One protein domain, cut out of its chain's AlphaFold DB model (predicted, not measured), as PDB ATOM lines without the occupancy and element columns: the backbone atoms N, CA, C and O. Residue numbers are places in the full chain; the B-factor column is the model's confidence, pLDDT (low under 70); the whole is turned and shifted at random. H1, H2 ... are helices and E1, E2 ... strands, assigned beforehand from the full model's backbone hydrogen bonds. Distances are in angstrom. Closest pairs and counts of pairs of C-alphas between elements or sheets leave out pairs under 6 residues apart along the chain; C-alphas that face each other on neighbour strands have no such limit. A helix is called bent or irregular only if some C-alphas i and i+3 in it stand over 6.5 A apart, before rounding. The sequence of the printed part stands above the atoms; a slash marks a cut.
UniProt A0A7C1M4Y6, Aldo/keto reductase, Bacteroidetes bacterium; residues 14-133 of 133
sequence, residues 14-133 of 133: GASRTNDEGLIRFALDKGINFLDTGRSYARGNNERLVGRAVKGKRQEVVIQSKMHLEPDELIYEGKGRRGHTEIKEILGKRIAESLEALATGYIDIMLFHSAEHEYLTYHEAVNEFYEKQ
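This is residues 14 to 133 of the 133 residues of the protein "Aldo/keto reductase" of Bacteroidetes bacterium (UniProt A0A7C1M4Y6). A narrow, staggered sheet of three parallel strands has H2 over it, running along the strands, while the much longer H3 only grazes the sheet with residues 91 to 102, touches H2 with residues 98 to 102 and reaches away past the sheet; H1 packs on H2 at one end of the body, and H5 packs on residues 84 to 91 of H3, with the short H4 close to H5, toward the other end. H3 makes much of the length, and the loop of residues 68 to 79 leads from E2 to its first residue. The 120 printed residues include five named helices and three named strands, in the order H1 E1 H2 E2 H3 E3 H4 H5; the sheet's order is E1 E2 E3, and the class is mostly helix. The whole is compact, with a radius of gyration of the C-alphas of 15.5 A, and only just elongated, spanning 49 by 25 by 21 A.

In the sheet, E1 is residues 34 to 36, E2 residues 62 to 67, 16.8 A long, and E3 residues 109 to 112, 10.1 A. H3, residues 80 to 102, measures 33.5 A from C-alpha 80 at (9.080, -11.976, 5.549) to C-alpha 102 at (-16.214, -3.465, -14.744). H2 is residues 41 to 53, 15.9 A, and is irregular: C-alphas 43 and 46 are 7.6 A apart. H1, residues 21 to 29, begins at C-alpha 21 (-18.593, 3.800, -25.152) and measures 12.5 A. H4 is residues 118 to 121 and H5 residues 124 to 131, 10.5 A.

E2, the inner strand, pairs with E1 over residues 62 to 64 and with E3 over residues 64 to 67. N 35 and O 62 are 2.9 A apart, as are N 65 and O 109, both within hydrogen-bond range. E1, H2, E2 and E2, H3, E3 are strand-helix-strand units, parallel neighbour strands with a helix between, each with a right-handed crossover. H2 is on the sheet at a height of 10.1 A and runs along the strands, at 13 degrees to E2 on the local plane. H3 only grazes the sheet, with residues 91 to 102. With residues 98 to 102 alone H3 touches H2, at a steep tilt of 44 degrees; the closest C-alphas, of Gly 51 and Leu 102, are 3.9 A apart. H1 touches H2, the C-alphas of Glu 21 and Ala 53 being closest at 5.4 A. H5 touches residues 84 to 91 of H3, closest at the C-alphas of His 84 and Ala 125, 5.3 A. H4 is close to H5 but not clearly touching, with C-alphas of Leu 120 and Val 126 closest at 7.2 A. Every O i to N i+4 pair is within hydrogen-bond range in H1, H3 and H5; H2 has 6 of 9, and H4 is too short for such a pair.

The two C-alphas farthest apart, of Lys 30 and Gly 80, are 50.0 A apart. The printed part has no cut, and the link from E2 to H3, 12 residues, is long. Mean pLDDT of the printed part is 95.5; residue 133, the chain's last, is under 70.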
ATOM      1  N   GLY A  14      -8.076  -2.185 -27.914       97.50
ATOM      2  CA  GLY A  14      -7.418  -1.478 -26.812       97.50
ATOM      3  C   GLY A  14      -8.235  -0.276 -26.341       97.50
ATOM      4  O   GLY A  14      -8.257   0.766 -26.994       97.50
ATOM      5  N   ALA A  15      -8.879  -0.390 -25.180       96.62
ATOM      6  CA  ALA A  15      -9.785   0.632 -24.662       96.62
ATOM      7  C   ALA A  15      -9.067   1.848 -24.053       96.62
ATOM      8  O   ALA A  15      -9.694   2.888 -23.867       96.62
ATOM      9  N   SER A  16      -7.764   1.764 -23.763       93.06
ATOM     10  CA  SER A  16      -7.007   2.765 -22.985       93.06
ATOM     11  C   SER A  16      -7.073   4.201 -23.522       93.06
ATOM     12  O   SER A  16      -6.953   5.155 -22.753       93.06
ATOM     13  N   ARG A  17      -7.259   4.367 -24.836       91.50
ATOM     14  CA  ARG A  17      -7.258   5.664 -25.533       91.50
ATOM     15  C   ARG A  17      -8.651   6.204 -25.850       91.50
ATOM     16  O   ARG A  17      -8.743   7.340 -26.306       91.50
ATOM     17  N   THR A  18      -9.709   5.423 -25.631       92.81
ATOM     18  CA  THR A  18     -11.085   5.870 -25.878       92.81
ATOM     19  C   THR A  18     -11.762   6.327 -24.587       92.81
ATOM     20  O   THR A  18     -11.576   5.745 -23.517       92.81
ATOM     21  N   ASN A  19     -12.570   7.375 -24.700       92.69
ATOM     22  CA  ASN A  19     -13.573   7.776 -23.715       92.69
ATOM     23  C   ASN A  19     -15.009   7.556 -24.234       92.69
ATOM     24  O   ASN A  19     -15.967   7.870 -23.530       92.69
ATOM     25  N   ASP A  20     -15.145   7.018 -25.448       95.44
ATOM     26  CA  ASP A  20     -16.408   6.783 -26.130       95.44
ATOM     27  C   ASP A  20     -16.821   5.310 -26.013       95.44
ATOM     28  O   ASP A  20     -16.164   4.396 -26.521       95.44
ATOM     29  N   GLU A  21     -17.943   5.097 -25.332       96.19
ATOM     30  CA  GLU A  21     -18.593   3.800 -25.152       96.19
ATOM     31  C   GLU A  21     -19.132   3.249 -26.481       96.19
ATOM     32  O   GLU A  21     -19.116   2.038 -26.707       96.19
ATOM     33  N   GLY A  22     -19.582   4.137 -27.374       97.50
ATOM     34  CA  GLY A  22     -20.117   3.796 -28.689       97.50
ATOM     35  C   GLY A  22     -19.067   3.162 -29.592       97.50
ATOM     36  O   GLY A  22     -19.375   2.203 -30.296       97.50
ATOM     37  N   LEU A  23     -17.813   3.612 -29.508       97.88
ATOM     38  CA  LEU A  23     -16.711   3.020 -30.264       97.88
ATOM     39  C   LEU A  23     -16.415   1.575 -29.830       97.88
ATOM     40  O   LEU A  23     -16.176   0.716 -30.679       97.88
ATOM     41  N   ILE A  24     -16.489   1.288 -28.525       98.25
ATOM     42  CA  ILE A  24     -16.347  -0.082 -28.007       98.25
ATOM     43  C   ILE A  24     -17.506  -0.943 -28.517       98.25
ATOM     44  O   ILE A  24     -17.279  -2.026 -29.050       98.25
ATOM     45  N   ARG A  25     -18.751  -0.458 -28.413       98.06
ATOM     46  CA  ARG A  25     -19.926  -1.192 -28.914       98.06
ATOM     47  C   ARG A  25     -19.855  -1.455 -30.413       98.06
ATOM     48  O   ARG A  25     -20.141  -2.566 -30.837       98.06
ATOM     49  N   PHE A  26     -19.400  -0.478 -31.194       98.06
ATOM     50  CA  PHE A  26     -19.194  -0.646 -32.626       98.06
ATOM     51  C   PHE A  26     -18.193  -1.768 -32.928       98.06
ATOM     52  O   PHE A  26     -18.454  -2.594 -33.796       98.06
ATOM     53  N   ALA A  27     -17.075  -1.837 -32.197       97.81
ATOM     54  CA  ALA A  27     -16.109  -2.927 -32.332       97.81
ATOM     55  C   ALA A  27     -16.747  -4.298 -32.040       97.81
ATOM     56  O   ALA A  27     -16.577  -5.230 -32.830       97.81
ATOM     57  N   LEU A  28     -17.534  -4.397 -30.961       97.81
ATOM     58  CA  LEU A  28     -18.272  -5.616 -30.612       97.81
ATOM     59  C   LEU A  28     -19.273  -6.017 -31.706       97.81
ATOM     60  O   LEU A  28     -19.332  -7.178 -32.099       97.81
ATOM     61  N   ASP A  29     -20.009  -5.056 -32.265       97.56
ATOM     62  CA  ASP A  29     -20.973  -5.301 -33.347       97.56
ATOM     63  C   ASP A  29     -20.291  -5.684 -34.678       97.56
ATOM     64  O   ASP A  29     -20.928  -6.246 -35.570       97.56
ATOM     65  N   LYS A  30     -18.983  -5.427 -34.822       98.00
ATOM     66  CA  LYS A  30     -18.144  -5.941 -35.920       98.00
ATOM     67  C   LYS A  30     -17.539  -7.319 -35.640       98.00
ATOM     68  O   LYS A  30     -16.757  -7.807 -36.452       98.00
ATOM     69  N   GLY A  31     -17.920  -7.955 -34.535       97.31
ATOM     70  CA  GLY A  31     -17.517  -9.311 -34.182       97.31
ATOM     71  C   GLY A  31     -16.215  -9.401 -33.390       97.31
ATOM     72  O   GLY A  31     -15.764 -10.514 -33.136       97.31
ATOM     73  N   ILE A  32     -15.611  -8.277 -32.981       98.31
ATOM     74  CA  ILE A  32     -14.493  -8.303 -32.026       98.31
ATOM     75  C   ILE A  32     -15.039  -8.778 -30.684       98.31
ATOM     76  O   ILE A  32     -15.993  -8.201 -30.171       98.31
ATOM     77  N   ASN A  33     -14.420  -9.797 -30.093       98.12
ATOM     78  CA  ASN A  33     -14.815 -10.289 -28.772       98.12
ATOM     79  C   ASN A  33     -13.768 -10.001 -27.689       98.12
ATOM     80  O   ASN A  33     -14.019 -10.297 -26.528       98.12
ATOM     81  N   PHE A  34     -12.606  -9.447 -28.049       98.62
ATOM     82  CA  PHE A  34     -11.480  -9.289 -27.135       98.62
ATOM     83  C   PHE A  34     -11.198  -7.820 -26.822       98.62
ATOM     84  O   PHE A  34     -10.830  -7.047 -27.710       98.62
ATOM     85  N   LEU A  35     -11.367  -7.447 -25.552       98.56
ATOM     86  CA  LEU A  35     -11.191  -6.086 -25.050       98.56
ATOM     87  C   LEU A  35     -10.004  -6.014 -24.091       98.56
ATOM     88  O   LEU A  35      -9.896  -6.825 -23.173       98.56
ATOM     89  N   ASP A  36      -9.160  -5.001 -24.264       98.25
ATOM     90  CA  ASP A  36      -8.028  -4.721 -23.385       98.25
ATOM     91  C   ASP A  36      -8.221  -3.398 -22.632       98.25
ATOM     92  O   ASP A  36      -8.453  -2.347 -23.230       98.25
ATOM     93  N   THR A  37      -8.113  -3.443 -21.307       98.12
ATOM     94  CA  THR A  37      -8.224  -2.288 -20.404       98.12
ATOM     95  C   THR A  37      -7.166  -2.374 -19.295       98.12
ATOM     96  O   THR A  37      -6.172  -3.085 -19.440       98.12
ATOM     97  N   GLY A  38      -7.283  -1.596 -18.223       96.62
ATOM     98  CA  GLY A  38      -6.323  -1.610 -17.123       96.62
ATOM     99  C   GLY A  38      -6.752  -0.716 -15.972       96.62
ATOM    100  O   GLY A  38      -7.293   0.371 -16.189       96.62
ATOM    101  N   ARG A  39      -6.460  -1.143 -14.740       94.44
ATOM    102  CA  ARG A  39      -6.893  -0.437 -13.529       94.44
ATOM    103  C   ARG A  39      -6.337   0.984 -13.443       94.44
ATOM    104  O   ARG A  39      -7.056   1.895 -13.036       94.44
ATOM    105  N   SER A  40      -5.086   1.193 -13.856       90.88
ATOM    106  CA  SER A  40      -4.431   2.510 -13.826       90.88
ATOM    107  C   SER A  40      -4.979   3.484 -14.879       90.88
ATOM    108  O   SER A  40      -4.898   4.704 -14.703       90.88
ATOM    109  N   TYR A  41      -5.601   2.987 -15.952       90.31
ATOM    110  CA  TYR A  41      -6.071   3.824 -17.054       90.31
ATOM    111  C   TYR A  41      -7.210   4.745 -16.621       90.31
ATOM    112  O   TYR A  41      -8.262   4.308 -16.145       90.31
ATOM    113  N   ALA A  42      -6.988   6.052 -16.792       90.25
ATOM    114  CA  ALA A  42      -7.894   7.110 -16.347       90.25
ATOM    115  C   ALA A  42      -8.335   6.951 -14.875       90.25
ATOM    116  O   ALA A  42      -9.488   7.240 -14.542       90.25
ATOM    117  N   ARG A  43      -7.430   6.472 -14.002       90.25
ATOM    118  CA  ARG A  43      -7.704   6.179 -12.580       90.25
ATOM    119  C   ARG A  43      -8.909   5.248 -12.403       90.25
ATOM    120  O   ARG A  43      -9.794   5.497 -11.589       90.25
ATOM    121  N   GLY A  44      -8.986   4.224 -13.247       91.00
ATOM    122  CA  GLY A  44     -10.040   3.223 -13.223       91.00
ATOM    123  C   GLY A  44     -11.321   3.570 -13.986       91.00
ATOM    124  O   GLY A  44     -12.189   2.715 -14.181       91.00
ATOM    125  N   ASN A  45     -11.455   4.797 -14.488       94.88
ATOM    126  CA  ASN A  45     -12.629   5.170 -15.277       94.88
ATOM    127  C   ASN A  45     -12.697   4.444 -16.627       94.88
ATOM    128  O   ASN A  45     -13.793   4.286 -17.167       94.88
ATOM    129  N   ASN A  46     -11.565   3.969 -17.157       97.25
ATOM    130  CA  ASN A  46     -11.563   3.188 -18.391       97.25
ATOM    131  C   ASN A  46     -12.228   1.815 -18.209       97.25
ATOM    132  O   ASN A  46     -13.032   1.412 -19.041       97.25
ATOM    133  N   GLU A  47     -12.001   1.146 -17.080       98.19
ATOM    134  CA  GLU A  47     -12.726  -0.085 -16.750       98.19
ATOM    135  C   GLU A  47     -14.221   0.180 -16.544       98.19
ATOM    136  O   GLU A  47     -15.047  -0.587 -17.029       98.19
ATOM    137  N   ARG A  48     -14.596   1.312 -15.926       98.25
ATOM    138  CA  ARG A  48     -16.013   1.716 -15.827       98.25
ATOM    139  C   ARG A  48     -16.651   1.939 -17.198       98.25
ATOM    140  O   ARG A  48     -17.823   1.619 -17.384       98.25
ATOM    141  N   LEU A  49     -15.901   2.481 -18.159       98.25
ATOM    142  CA  LEU A  49     -16.345   2.627 -19.546       98.25
ATOM    143  C   LEU A  49     -16.562   1.262 -20.211       98.25
ATOM    144  O   LEU A  49     -17.628   1.029 -20.777       98.25
ATOM    145  N   VAL A  50     -15.590   0.351 -20.097       98.50
ATOM    146  CA  VAL A  50     -15.693  -1.015 -20.636       98.50
ATOM    147  C   VAL A  50     -16.872  -1.761 -20.011       98.50
ATOM    148  O   VAL A  50     -17.682  -2.323 -20.744       98.50
ATOM    149  N   GLY A  51     -17.037  -1.697 -18.687       98.25
ATOM    150  CA  GLY A  51     -18.144  -2.335 -17.969       98.25
ATOM    151  C   GLY A  51     -19.523  -1.894 -18.470       98.25
ATOM    152  O   GLY A  51     -20.407  -2.720 -18.700       98.25
ATOM    153  N   ARG A  52     -19.707  -0.592 -18.733       98.38
ATOM    154  CA  ARG A  52     -20.947  -0.086 -19.345       98.38
ATOM    155  C   ARG A  52     -21.112  -0.521 -20.802       98.38
ATOM    156  O   ARG A  52     -22.231  -0.831 -21.217       98.38
ATOM    157  N   ALA A  53     -20.025  -0.568 -21.573       98.31
ATOM    158  CA  ALA A  53     -20.060  -0.973 -22.976       98.31
ATOM    159  C   ALA A  53     -20.515  -2.431 -23.151       98.31
ATOM    160  O   ALA A  53     -21.295  -2.714 -24.059       98.31
ATOM    161  N   VAL A  54     -20.084  -3.329 -22.256       98.12
ATOM    162  CA  VAL A  54     -20.363  -4.779 -22.323       98.12
ATOM    163  C   VAL A  54     -21.632  -5.207 -21.584       98.12
ATOM    164  O   VAL A  54     -21.960  -6.396 -21.552       98.12
ATOM    165  N   LYS A  55     -22.361  -4.274 -20.961       97.19
ATOM    166  CA  LYS A  55     -23.580  -4.584 -20.206       97.19
ATOM    167  C   LYS A  55     -24.576  -5.349 -21.088       97.19
ATOM    168  O   LYS A  55     -24.949  -4.887 -22.160       97.19
ATOM    169  N   GLY A  56     -25.007  -6.520 -20.618       96.12
ATOM    170  CA  GLY A  56     -25.907  -7.421 -21.352       96.12
ATOM    171  C   GLY A  56     -25.218  -8.388 -22.323       96.12
ATOM    172  O   GLY A  56     -25.850  -9.359 -22.709       96.12
ATOM    173  N   LYS A  57     -23.933  -8.182 -22.649       96.12
ATOM    174  CA  LYS A  57     -23.119  -9.049 -23.525       96.12
ATOM    175  C   LYS A  57     -21.857  -9.591 -22.833       96.12
ATOM    176  O   LYS A  57     -20.959 -10.107 -23.486       96.12
ATOM    177  N   ARG A  58     -21.747  -9.469 -21.501       97.69
ATOM    178  CA  ARG A  58     -20.520  -9.797 -20.742       97.69
ATOM    179  C   ARG A  58     -20.000 -11.220 -20.990       97.69
ATOM    180  O   ARG A  58     -18.791 -11.405 -21.022       97.69
ATOM    181  N   GLN A  59     -20.900 -12.187 -21.162       97.25
ATOM    182  CA  GLN A  59     -20.558 -13.599 -21.391       97.25
ATOM    183  C   GLN A  59     -20.054 -13.877 -22.818       97.25
ATOM    184  O   GLN A  59     -19.469 -14.923 -23.070       97.25
ATOM    185  N   GLU A  60     -20.277 -12.952 -23.752       97.06
ATOM    186  CA  GLU A  60     -19.873 -13.078 -25.160       97.06
ATOM    187  C   GLU A  60     -18.499 -12.444 -25.431       97.06
ATOM    188  O   GLU A  60     -17.961 -12.565 -26.531       97.06
ATOM    189  N   VAL A  61     -17.933 -11.749 -24.439       98.25
ATOM    190  CA  VAL A  61     -16.684 -10.996 -24.566       98.25
ATOM    191  C   VAL A  61     -15.631 -11.508 -23.597       98.25
ATOM    192  O   VAL A  61     -15.925 -11.873 -22.462       98.25
ATOM    193  N   VAL A  62     -14.384 -11.463 -24.044       98.69
ATOM    194  CA  VAL A  62     -13.188 -11.705 -23.246       98.69
ATOM    195  C   VAL A  62     -12.614 -10.352 -22.845       98.69
ATOM    196  O   VAL A  62     -12.282  -9.530 -23.705       98.69
ATOM    197  N   ILE A  63     -12.485 -10.115 -21.541       98.69
ATOM    198  CA  ILE A  63     -11.902  -8.892 -20.987       98.69
ATOM    199  C   ILE A  63     -10.532  -9.212 -20.395       98.69
ATOM    200  O   ILE A  63     -10.416  -9.984 -19.442       98.69
ATOM    201  N   GLN A  64      -9.508  -8.557 -20.939       98.44
ATOM    202  CA  GLN A  64      -8.187  -8.466 -20.339       98.44
ATOM    203  C   GLN A  64      -8.057  -7.148 -19.577       98.44
ATOM    204  O   GLN A  64      -8.226  -6.071 -20.151       98.44
ATOM    205  N   SER A  65      -7.718  -7.227 -18.293       98.19
ATOM    206  CA  SER A  65      -7.297  -6.067 -17.504       98.19
ATOM    207  C   SER A  65      -5.893  -6.272 -16.945       98.19
ATOM    208  O   SER A  65      -5.267  -7.317 -17.136       98.19
ATOM    209  N   LYS A  66      -5.359  -5.232 -16.312       96.88
ATOM    210  CA  LYS A  66      -3.993  -5.188 -15.803       96.88
ATOM    211  C   LYS A  66      -3.946  -4.454 -14.477       96.88
ATOM    212  O   LYS A  66      -4.636  -3.443 -14.300       96.88
ATOM    213  N   MET A  67      -3.064  -4.910 -13.601       95.25
ATOM    214  CA  MET A  67      -2.773  -4.270 -12.325       95.25
ATOM    215  C   MET A  67      -1.268  -4.142 -12.100       95.25
ATOM    216  O   MET A  67      -0.494  -4.946 -12.608       95.25
ATOM    217  N   HIS A  68      -0.877  -3.111 -11.357       93.06
ATOM    218  CA  HIS A  68       0.504  -2.859 -10.948       93.06
ATOM    219  C   HIS A  68       0.714  -3.262  -9.491       93.06
ATOM    220  O   HIS A  68      -0.242  -3.344  -8.715       93.06
ATOM    221  N   LEU A  69       1.972  -3.443  -9.120       94.06
ATOM    222  CA  LEU A  69       2.425  -3.429  -7.740       94.06
ATOM    223  C   LEU A  69       3.775  -2.724  -7.727       94.06
ATOM    224  O   LEU A  69       4.740  -3.257  -8.274       94.06
ATOM    225  N   GLU A  70       3.816  -1.537  -7.138       93.56
ATOM    226  CA  GLU A  70       5.011  -0.702  -7.141       93.56
ATOM    227  C   GLU A  70       5.766  -0.824  -5.802       93.56
ATOM    228  O   GLU A  70       5.140  -0.974  -4.747       93.56
ATOM    229  N   PRO A  71       7.114  -0.787  -5.799       93.94
ATOM    230  CA  PRO A  71       7.922  -0.896  -4.583       93.94
ATOM    231  C   PRO A  71       7.571   0.113  -3.489       93.94
ATOM    232  O   PRO A  71       7.668  -0.210  -2.307       93.94
ATOM    233  N   ASP A  72       7.177   1.327  -3.873       94.44
ATOM    234  CA  ASP A  72       6.837   2.418  -2.957       94.44
ATOM    235  C   ASP A  72       5.485   2.220  -2.251       94.44
ATOM    236  O   ASP A  72       5.199   2.905  -1.269       94.44
ATOM    237  N   GLU A  73       4.682   1.248  -2.690       93.19
ATOM    238  CA  GLU A  73       3.442   0.838  -2.025       93.19
ATOM    239  C   GLU A  73       3.679  -0.153  -0.873       93.19
ATOM    240  O   GLU A  73       2.762  -0.409  -0.090       93.19
ATOM    241  N   LEU A  74       4.885  -0.727  -0.768       96.06
ATOM    242  CA  LEU A  74       5.199  -1.801   0.174       96.06
ATOM    243  C   LEU A  74       5.914  -1.271   1.415       96.06
ATOM    244  O   LEU A  74       7.074  -0.863   1.357       96.06
ATOM    245  N   ILE A  75       5.268  -1.380   2.576       97.12
ATOM    246  CA  ILE A  75       5.866  -0.992   3.860       97.12
ATOM    247  C   ILE A  75       6.963  -1.985   4.254       97.12
ATOM    248  O   ILE A  75       7.975  -1.603   4.844       97.12
ATOM    249  N   TYR A  76       6.766  -3.268   3.946       96.31
ATOM    250  CA  TYR A  76       7.701  -4.331   4.316       96.31
ATOM    251  C   TYR A  76       8.622  -4.751   3.165       96.31
ATOM    252  O   TYR A  76       9.350  -5.733   3.313       96.31
ATOM    253  N   GLU A  77       8.591  -4.053   2.024       94.25
ATOM    254  CA  GLU A  77       9.399  -4.355   0.827       94.25
ATOM    255  C   GLU A  77       9.253  -5.817   0.341       94.25
ATOM    256  O   GLU A  77      10.191  -6.406  -0.198       94.25
ATOM    257  N   GLY A  78       8.106  -6.454   0.603       93.06
ATOM    258  CA  GLY A  78       7.888  -7.882   0.330       93.06
ATOM    259  C   GLY A  78       8.611  -8.846   1.285       93.06
ATOM    260  O   GLY A  78       8.466 -10.057   1.172       93.06
ATOM    261  N   LYS A  79       9.352  -8.361   2.285       95.12
ATOM    262  CA  LYS A  79      10.169  -9.210   3.163       95.12
ATOM    263  C   LYS A  79       9.356  -9.876   4.274       95.12
ATOM    264  O   LYS A  79       8.570  -9.255   4.997       95.12
ATOM    265  N   GLY A  80       9.645 -11.161   4.478       96.81
ATOM    266  CA  GLY A  80       9.080 -11.976   5.549       96.81
ATOM    267  C   GLY A  80       7.562 -12.149   5.452       96.81
ATOM    268  O   GLY A  80       6.912 -11.751   4.488       96.81
ATOM    269  N   ARG A  81       6.966 -12.733   6.498       97.44
ATOM    270  CA  ARG A  81       5.529 -13.056   6.511       97.44
ATOM    271  C   ARG A  81       4.633 -11.830   6.299       97.44
ATOM    272  O   ARG A  81       3.588 -11.956   5.675       97.44
ATOM    273  N   ARG A  82       5.027 -10.663   6.822       97.38
ATOM    274  CA  ARG A  82       4.234  -9.432   6.693       97.38
ATOM    275  C   ARG A  82       4.237  -8.896   5.264       97.38
ATOM    276  O   ARG A  82       3.157  -8.633   4.757       97.38
ATOM    277  N   GLY A  83       5.398  -8.822   4.607       97.25
ATOM    278  CA  GLY A  83       5.472  -8.429   3.199       97.25
ATOM    279  C   GLY A  83       4.733  -9.400   2.278       97.25
ATOM    280  O   GLY A  83       4.018  -8.974   1.378       97.25
ATOM    281  N   HIS A  84       4.802 -10.705   2.562       97.50
ATOM    282  CA  HIS A  84       4.037 -11.713   1.817       97.50
ATOM    283  C   HIS A  84       2.525 -11.483   1.890       97.50
ATOM    284  O   HIS A  84       1.828 -11.562   0.879       97.50
ATOM    285  N   THR A  85       2.007 -11.207   3.088       97.75
ATOM    286  CA  THR A  85       0.585 -10.909   3.294       97.75
ATOM    287  C   THR A  85       0.192  -9.574   2.656       97.75
ATOM    288  O   THR A  85      -0.803  -9.540   1.938       97.75
ATOM    289  N   GLU A  86       0.994  -8.523   2.841       97.81
ATOM    290  CA  GLU A  86       0.767  -7.183   2.275       97.81
ATOM    291  C   GLU A  86       0.609  -7.223   0.750       97.81
ATOM    292  O   GLU A  86      -0.362  -6.693   0.213       97.81
ATOM    293  N   ILE A  87       1.502  -7.934   0.050       97.38
ATOM    294  CA  ILE A  87       1.421  -8.110  -1.405       97.38
ATOM    295  C   ILE A  87       0.072  -8.720  -1.809       97.38
ATOM    296  O   ILE A  87      -0.611  -8.189  -2.685       97.38
ATOM    297  N   LYS A  88      -0.345  -9.814  -1.159       97.00
ATOM    298  CA  LYS A  88      -1.618 -10.481  -1.484       97.00
ATOM    299  C   LYS A  88      -2.828  -9.596  -1.201       97.00
ATOM    300  O   LYS A  88      -3.784  -9.624  -1.973       97.00
ATOM    301  N   GLU A  89      -2.794  -8.821  -0.122       97.50
ATOM    302  CA  GLU A  89      -3.865  -7.886   0.232       97.50
ATOM    303  C   GLU A  89      -3.993  -6.759  -0.797       97.50
ATOM    304  O   GLU A  89      -5.103  -6.471  -1.252       97.50
ATOM    305  N   ILE A  90      -2.873  -6.164  -1.223       97.25
ATOM    306  CA  ILE A  90      -2.861  -5.118  -2.254       97.25
ATOM    307  C   ILE A  90      -3.409  -5.667  -3.574       97.25
ATOM    308  O   ILE A  90      -4.328  -5.080  -4.149       97.25
ATOM    309  N   LEU A  91      -2.899  -6.810  -4.041       96.38
ATOM    310  CA  LEU A  91      -3.366  -7.423  -5.288       96.38
ATOM    311  C   LEU A  91      -4.851  -7.809  -5.209       96.38
ATOM    312  O   LEU A  91      -5.620  -7.487  -6.114       96.38
ATOM    313  N   GLY A  92      -5.287  -8.414  -4.101       97.06
ATOM    314  CA  GLY A  92      -6.691  -8.770  -3.873       97.06
ATOM    315  C   GLY A  92      -7.619  -7.556  -3.900       97.06
ATOM    316  O   GLY A  92      -8.667  -7.583  -4.551       97.06
ATOM    317  N   LYS A  93      -7.206  -6.450  -3.271       97.44
ATOM    318  CA  LYS A  93      -7.939  -5.180  -3.318       97.44
ATOM    319  C   LYS A  93      -8.068  -4.662  -4.753       97.44
ATOM    320  O   LYS A  93      -9.161  -4.274  -5.160       97.44
ATOM    321  N   ARG A  94      -6.992  -4.700  -5.545       96.31
ATOM    322  CA  ARG A  94      -7.013  -4.253  -6.949       96.31
ATOM    323  C   ARG A  94      -7.943  -5.096  -7.820       96.31
ATOM    324  O   ARG A  94      -8.645  -4.532  -8.662       96.31
ATOM    325  N   ILE A  95      -7.991  -6.414  -7.610       97.06
ATOM    326  CA  ILE A  95      -8.971  -7.285  -8.276       97.06
ATOM    327  C   ILE A  95     -10.394  -6.849  -7.922       97.06
ATOM    328  O   ILE A  95     -11.194  -6.618  -8.828       97.06
ATOM    329  N   ALA A  96     -10.699  -6.672  -6.633       97.69
ATOM    330  CA  ALA A  96     -12.029  -6.261  -6.181       97.69
ATOM    331  C   ALA A  96     -12.462  -4.916  -6.790       97.69
ATOM    332  O   ALA A  96     -13.569  -4.791  -7.314       97.69
ATOM    333  N   GLU A  97     -11.567  -3.928  -6.806       98.06
ATOM    334  CA  GLU A  97     -11.814  -2.623  -7.425       98.06
ATOM    335  C   GLU A  97     -12.028  -2.715  -8.947       98.06
ATOM    336  O   GLU A  97     -12.815  -1.951  -9.517       98.06
ATOM    337  N   SER A  98     -11.310  -3.619  -9.622       98.31
ATOM    338  CA  SER A  98     -11.442  -3.845 -11.069       98.31
ATOM    339  C   SER A  98     -12.783  -4.507 -11.396       98.31
ATOM    340  O   SER A  98     -13.493  -4.045 -12.288       98.31
ATOM    341  N   LEU A  99     -13.180  -5.526 -10.624       98.25
ATOM    342  CA  LEU A  99     -14.482  -6.197 -10.729       98.25
ATOM    343  C   LEU A  99     -15.647  -5.226 -10.511       98.25
ATOM    344  O   LEU A  99     -16.591  -5.200 -11.303       98.25
ATOM    345  N   GLU A 100     -15.554  -4.379  -9.481       98.38
ATOM    346  CA  GLU A 100     -16.548  -3.338  -9.207       98.38
ATOM    347  C   GLU A 100     -16.638  -2.338 -10.367       98.38
ATOM    348  O   GLU A 100     -17.729  -2.015 -10.838       98.38
ATOM    349  N   ALA A 101     -15.494  -1.861 -10.868       98.19
ATOM    350  CA  ALA A 101     -15.465  -0.906 -11.967       98.19
ATOM    351  C   ALA A 101     -16.036  -1.491 -13.264       98.19
ATOM    352  O   ALA A 101     -16.826  -0.824 -13.929       98.19
ATOM    353  N   LEU A 102     -15.683  -2.733 -13.594       98.44
ATOM    354  CA  LEU A 102     -16.214  -3.465 -14.744       98.44
ATOM    355  C   LEU A 102     -17.671  -3.917 -14.548       98.44
ATOM    356  O   LEU A 102     -18.293  -4.370 -15.509       98.44
ATOM    357  N   ALA A 103     -18.219  -3.791 -13.334       98.00
ATOM    358  CA  ALA A 103     -19.548  -4.257 -12.950       98.00
ATOM    359  C   ALA A 103     -19.786  -5.736 -13.317       98.00
ATOM    360  O   ALA A 103     -20.807  -6.100 -13.907       98.00
ATOM    361  N   THR A 104     -18.819  -6.596 -12.989       98.44
ATOM    362  CA  THR A 104     -18.836  -8.027 -13.321       98.44
ATOM    363  C   THR A 104     -18.262  -8.873 -12.185       98.44
ATOM    364  O   THR A 104     -17.515  -8.376 -11.351       98.44
ATOM    365  N   GLY A 105     -18.617 -10.160 -12.151       97.75
ATOM    366  CA  GLY A 105     -18.128 -11.111 -11.147       97.75
ATOM    367  C   GLY A 105     -16.810 -11.802 -11.504       97.75
ATOM    368  O   GLY A 105     -16.288 -12.535 -10.675       97.75
ATOM    369  N   TYR A 106     -16.279 -11.602 -12.715       97.50
ATOM    370  CA  TYR A 106     -15.037 -12.239 -13.165       97.50
ATOM    371  C   TYR A 106     -14.311 -11.410 -14.235       97.50
ATOM    372  O   TYR A 106     -14.928 -10.651 -14.991       97.50
ATOM    373  N   ILE A 107     -12.997 -11.601 -14.338       97.94
ATOM    374  CA  ILE A 107     -12.133 -11.055 -15.393       97.94
ATOM    375  C   ILE A 107     -11.474 -12.248 -16.083       97.94
ATOM    376  O   ILE A 107     -10.972 -13.133 -15.399       97.94
ATOM    377  N   ASP A 108     -11.504 -12.293 -17.416       97.81
ATOM    378  CA  ASP A 108     -11.032 -13.463 -18.168       97.81
ATOM    379  C   ASP A 108      -9.506 -13.590 -18.121       97.81
ATOM    380  O   ASP A 108      -8.966 -14.688 -18.018       97.81
ATOM    381  N   ILE A 109      -8.809 -12.455 -18.220       97.38
ATOM    382  CA  ILE A 109      -7.348 -12.388 -18.184       97.38
ATOM    383  C   ILE A 109      -6.943 -11.193 -17.321       97.38
ATOM    384  O   ILE A 109      -7.266 -10.048 -17.634       97.38
ATOM    385  N   MET A 110      -6.205 -11.445 -16.245       96.56
ATOM    386  CA  MET A 110      -5.543 -10.395 -15.476       96.56
ATOM    387  C   MET A 110      -4.046 -10.449 -15.756       96.56
ATOM    388  O   MET A 110      -3.424 -11.492 -15.583       96.56
ATOM    389  N   LEU A 111      -3.461  -9.331 -16.172       96.12
ATOM    390  CA  LEU A 111      -2.019  -9.205 -16.365       96.12
ATOM    391  C   LEU A 111      -1.372  -8.471 -15.192       96.12
ATOM    392  O   LEU A 111      -1.946  -7.531 -14.638       96.12
ATOM    393  N   PHE A 112      -0.152  -8.873 -14.857       95.00
ATOM    394  CA  PHE A 112       0.748  -8.055 -14.050       95.00
ATOM    395  C   PHE A 112       1.405  -7.026 -14.978       95.00
ATOM    396  O   PHE A 112       2.045  -7.391 -15.964       95.00
ATOM    397  N   HIS A 113       1.154  -5.741 -14.746       93.88
ATOM    398  CA  HIS A 113       1.506  -4.677 -15.682       93.88
ATOM    399  C   HIS A 113       2.945  -4.193 -15.464       93.88
ATOM    400  O   HIS A 113       3.423  -4.171 -14.333       93.88
ATOM    401  N   SER A 114       3.615  -3.786 -16.549       85.06
ATOM    402  CA  SER A 114       5.005  -3.301 -16.606       85.06
ATOM    403  C   SER A 114       6.094  -4.316 -16.228       85.06
ATOM    404  O   SER A 114       7.085  -4.395 -16.946       85.06
ATOM    405  N   ALA A 115       5.918  -5.110 -15.163       86.56
ATOM    406  CA  ALA A 115       6.907  -6.080 -14.673       86.56
ATOM    407  C   ALA A 115       8.335  -5.491 -14.554       86.56
ATOM    408  O   ALA A 115       9.331  -6.175 -14.771       86.56
ATOM    409  N   GLU A 116       8.427  -4.197 -14.223       89.38
ATOM    410  CA  GLU A 116       9.680  -3.425 -14.205       89.38
ATOM    411  C   GLU A 116      10.618  -3.854 -13.069       89.38
ATOM    412  O   GLU A 116      11.839  -3.743 -13.173       89.38
ATOM    413  N   HIS A 117      10.046  -4.384 -11.989       91.88
ATOM    414  CA  HIS A 117      10.776  -4.829 -10.814       91.88
ATOM    415  C   HIS A 117      10.789  -6.353 -10.751       91.88
ATOM    416  O   HIS A 117       9.825  -6.981 -10.310       91.88
ATOM    417  N   GLU A 118      11.899  -6.954 -11.182       92.00
ATOM    418  CA  GLU A 118      12.074  -8.411 -11.247       92.00
ATOM    419  C   GLU A 118      11.775  -9.094  -9.902       92.00
ATOM    420  O   GLU A 118      11.026 -10.069  -9.851       92.00
ATOM    421  N   TYR A 119      12.282  -8.535  -8.798       92.12
ATOM    422  CA  TYR A 119      12.097  -9.113  -7.464       92.12
ATOM    423  C   TYR A 119      10.631  -9.133  -7.001       92.12
ATOM    424  O   TYR A 119      10.277  -9.995  -6.200       92.12
ATOM    425  N   LEU A 120       9.788  -8.209  -7.487       93.44
ATOM    426  CA  LEU A 120       8.341  -8.223  -7.245       93.44
ATOM    427  C   LEU A 120       7.628  -9.147  -8.222       93.44
ATOM    428  O   LEU A 120       6.779  -9.931  -7.811       93.44
ATOM    429  N   THR A 121       8.004  -9.082  -9.498       92.25
ATOM    430  CA  THR A 121       7.413  -9.888 -10.574       92.25
ATOM    431  C   THR A 121       7.505 -11.378 -10.265       92.25
ATOM    432  O   THR A 121       6.529 -12.101 -10.437       92.25
ATOM    433  N   TYR A 122       8.654 -11.828  -9.759       93.56
ATOM    434  CA  TYR A 122       8.888 -13.222  -9.380       93.56
ATOM    435  C   TYR A 122       8.745 -13.477  -7.878       93.56
ATOM    436  O   TYR A 122       9.134 -14.544  -7.397       93.56
ATOM    437  N   HIS A 123       8.197 -12.524  -7.123       96.06
ATOM    438  CA  HIS A 123       7.973 -12.715  -5.700       96.06
ATOM    439  C   HIS A 123       7.001 -13.878  -5.467       96.06
ATOM    440  O   HIS A 123       5.954 -13.966  -6.110       96.06
ATOM    441  N   GLU A 124       7.299 -14.738  -4.491       96.56
ATOM    442  CA  GLU A 124       6.488 -15.925  -4.182       96.56
ATOM    443  C   GLU A 124       5.015 -15.560  -3.946       96.56
ATOM    444  O   GLU A 124       4.123 -16.156  -4.538       96.56
ATOM    445  N   ALA A 125       4.752 -14.513  -3.159       96.69
ATOM    446  CA  ALA A 125       3.396 -14.023  -2.914       96.69
ATOM    447  C   ALA A 125       2.630 -13.611  -4.186       96.69
ATOM    448  O   ALA A 125       1.416 -13.804  -4.227       96.69
ATOM    449  N   VAL A 126       3.314 -13.052  -5.195       95.88
ATOM    450  CA  VAL A 126       2.707 -12.678  -6.482       95.88
ATOM    451  C   VAL A 126       2.393 -13.940  -7.279       95.88
ATOM    452  O   VAL A 126       1.249 -14.121  -7.684       95.88
ATOM    453  N   ASN A 127       3.354 -14.854  -7.424       94.56
ATOM    454  CA  ASN A 127       3.135 -16.122  -8.128       94.56
ATOM    455  C   ASN A 127       1.976 -16.917  -7.508       94.56
ATOM    456  O   ASN A 127       1.019 -17.268  -8.195       94.56
ATOM    457  N   GLU A 128       1.996 -17.099  -6.184       95.75
ATOM    458  CA  GLU A 128       0.915 -17.771  -5.464       95.75
ATOM    459  C   GLU A 128      -0.437 -17.074  -5.637       95.75
ATOM    460  O   GLU A 128      -1.473 -17.736  -5.603       95.75
ATOM    461  N   PHE A 129      -0.450 -15.741  -5.749       94.94
ATOM    462  CA  PHE A 129      -1.683 -14.994  -5.964       94.94
ATOM    463  C   PHE A 129      -2.294 -15.331  -7.322       94.94
ATOM    464  O   PHE A 129      -3.503 -15.509  -7.383       94.94
ATOM    465  N   TYR A 130      -1.493 -15.444  -8.382       91.94
ATOM    466  CA  TYR A 130      -1.979 -15.760  -9.730       91.94
ATOM    467  C   TYR A 130      -2.302 -17.248  -9.934       91.94
ATOM    468  O   TYR A 130      -3.151 -17.569 -10.758       91.94
ATOM    469  N   GLU A 131      -1.673 -18.154  -9.183       90.19
ATOM    470  CA  GLU A 131      -1.950 -19.597  -9.264       90.19
ATOM    471  C   GLU A 131      -3.245 -20.027  -8.555       90.19
ATOM    472  O   GLU A 131      -3.809 -21.065  -8.896       90.19
ATOM    473  N   LYS A 132      -3.698 -19.272  -7.543       75.81
ATOM    474  CA  LYS A 132      -4.768 -19.686  -6.612       75.81
ATOM    475  C   LYS A 132      -6.115 -18.967  -6.814       75.81
ATOM    476  O   LYS A 132      -6.928 -19.004  -5.890       75.81
ATOM    477  N   GLN A 133      -6.341 -18.301  -7.951       60.06
ATOM    478  CA  GLN A 133      -7.619 -17.618  -8.243       60.06
ATOM    479  C   GLN A 133      -8.684 -18.565  -8.791       60.06
ATOM    480  O   GLN A 133      -8.345 -19.384  -9.674       60.06
TER     481      GLN A 133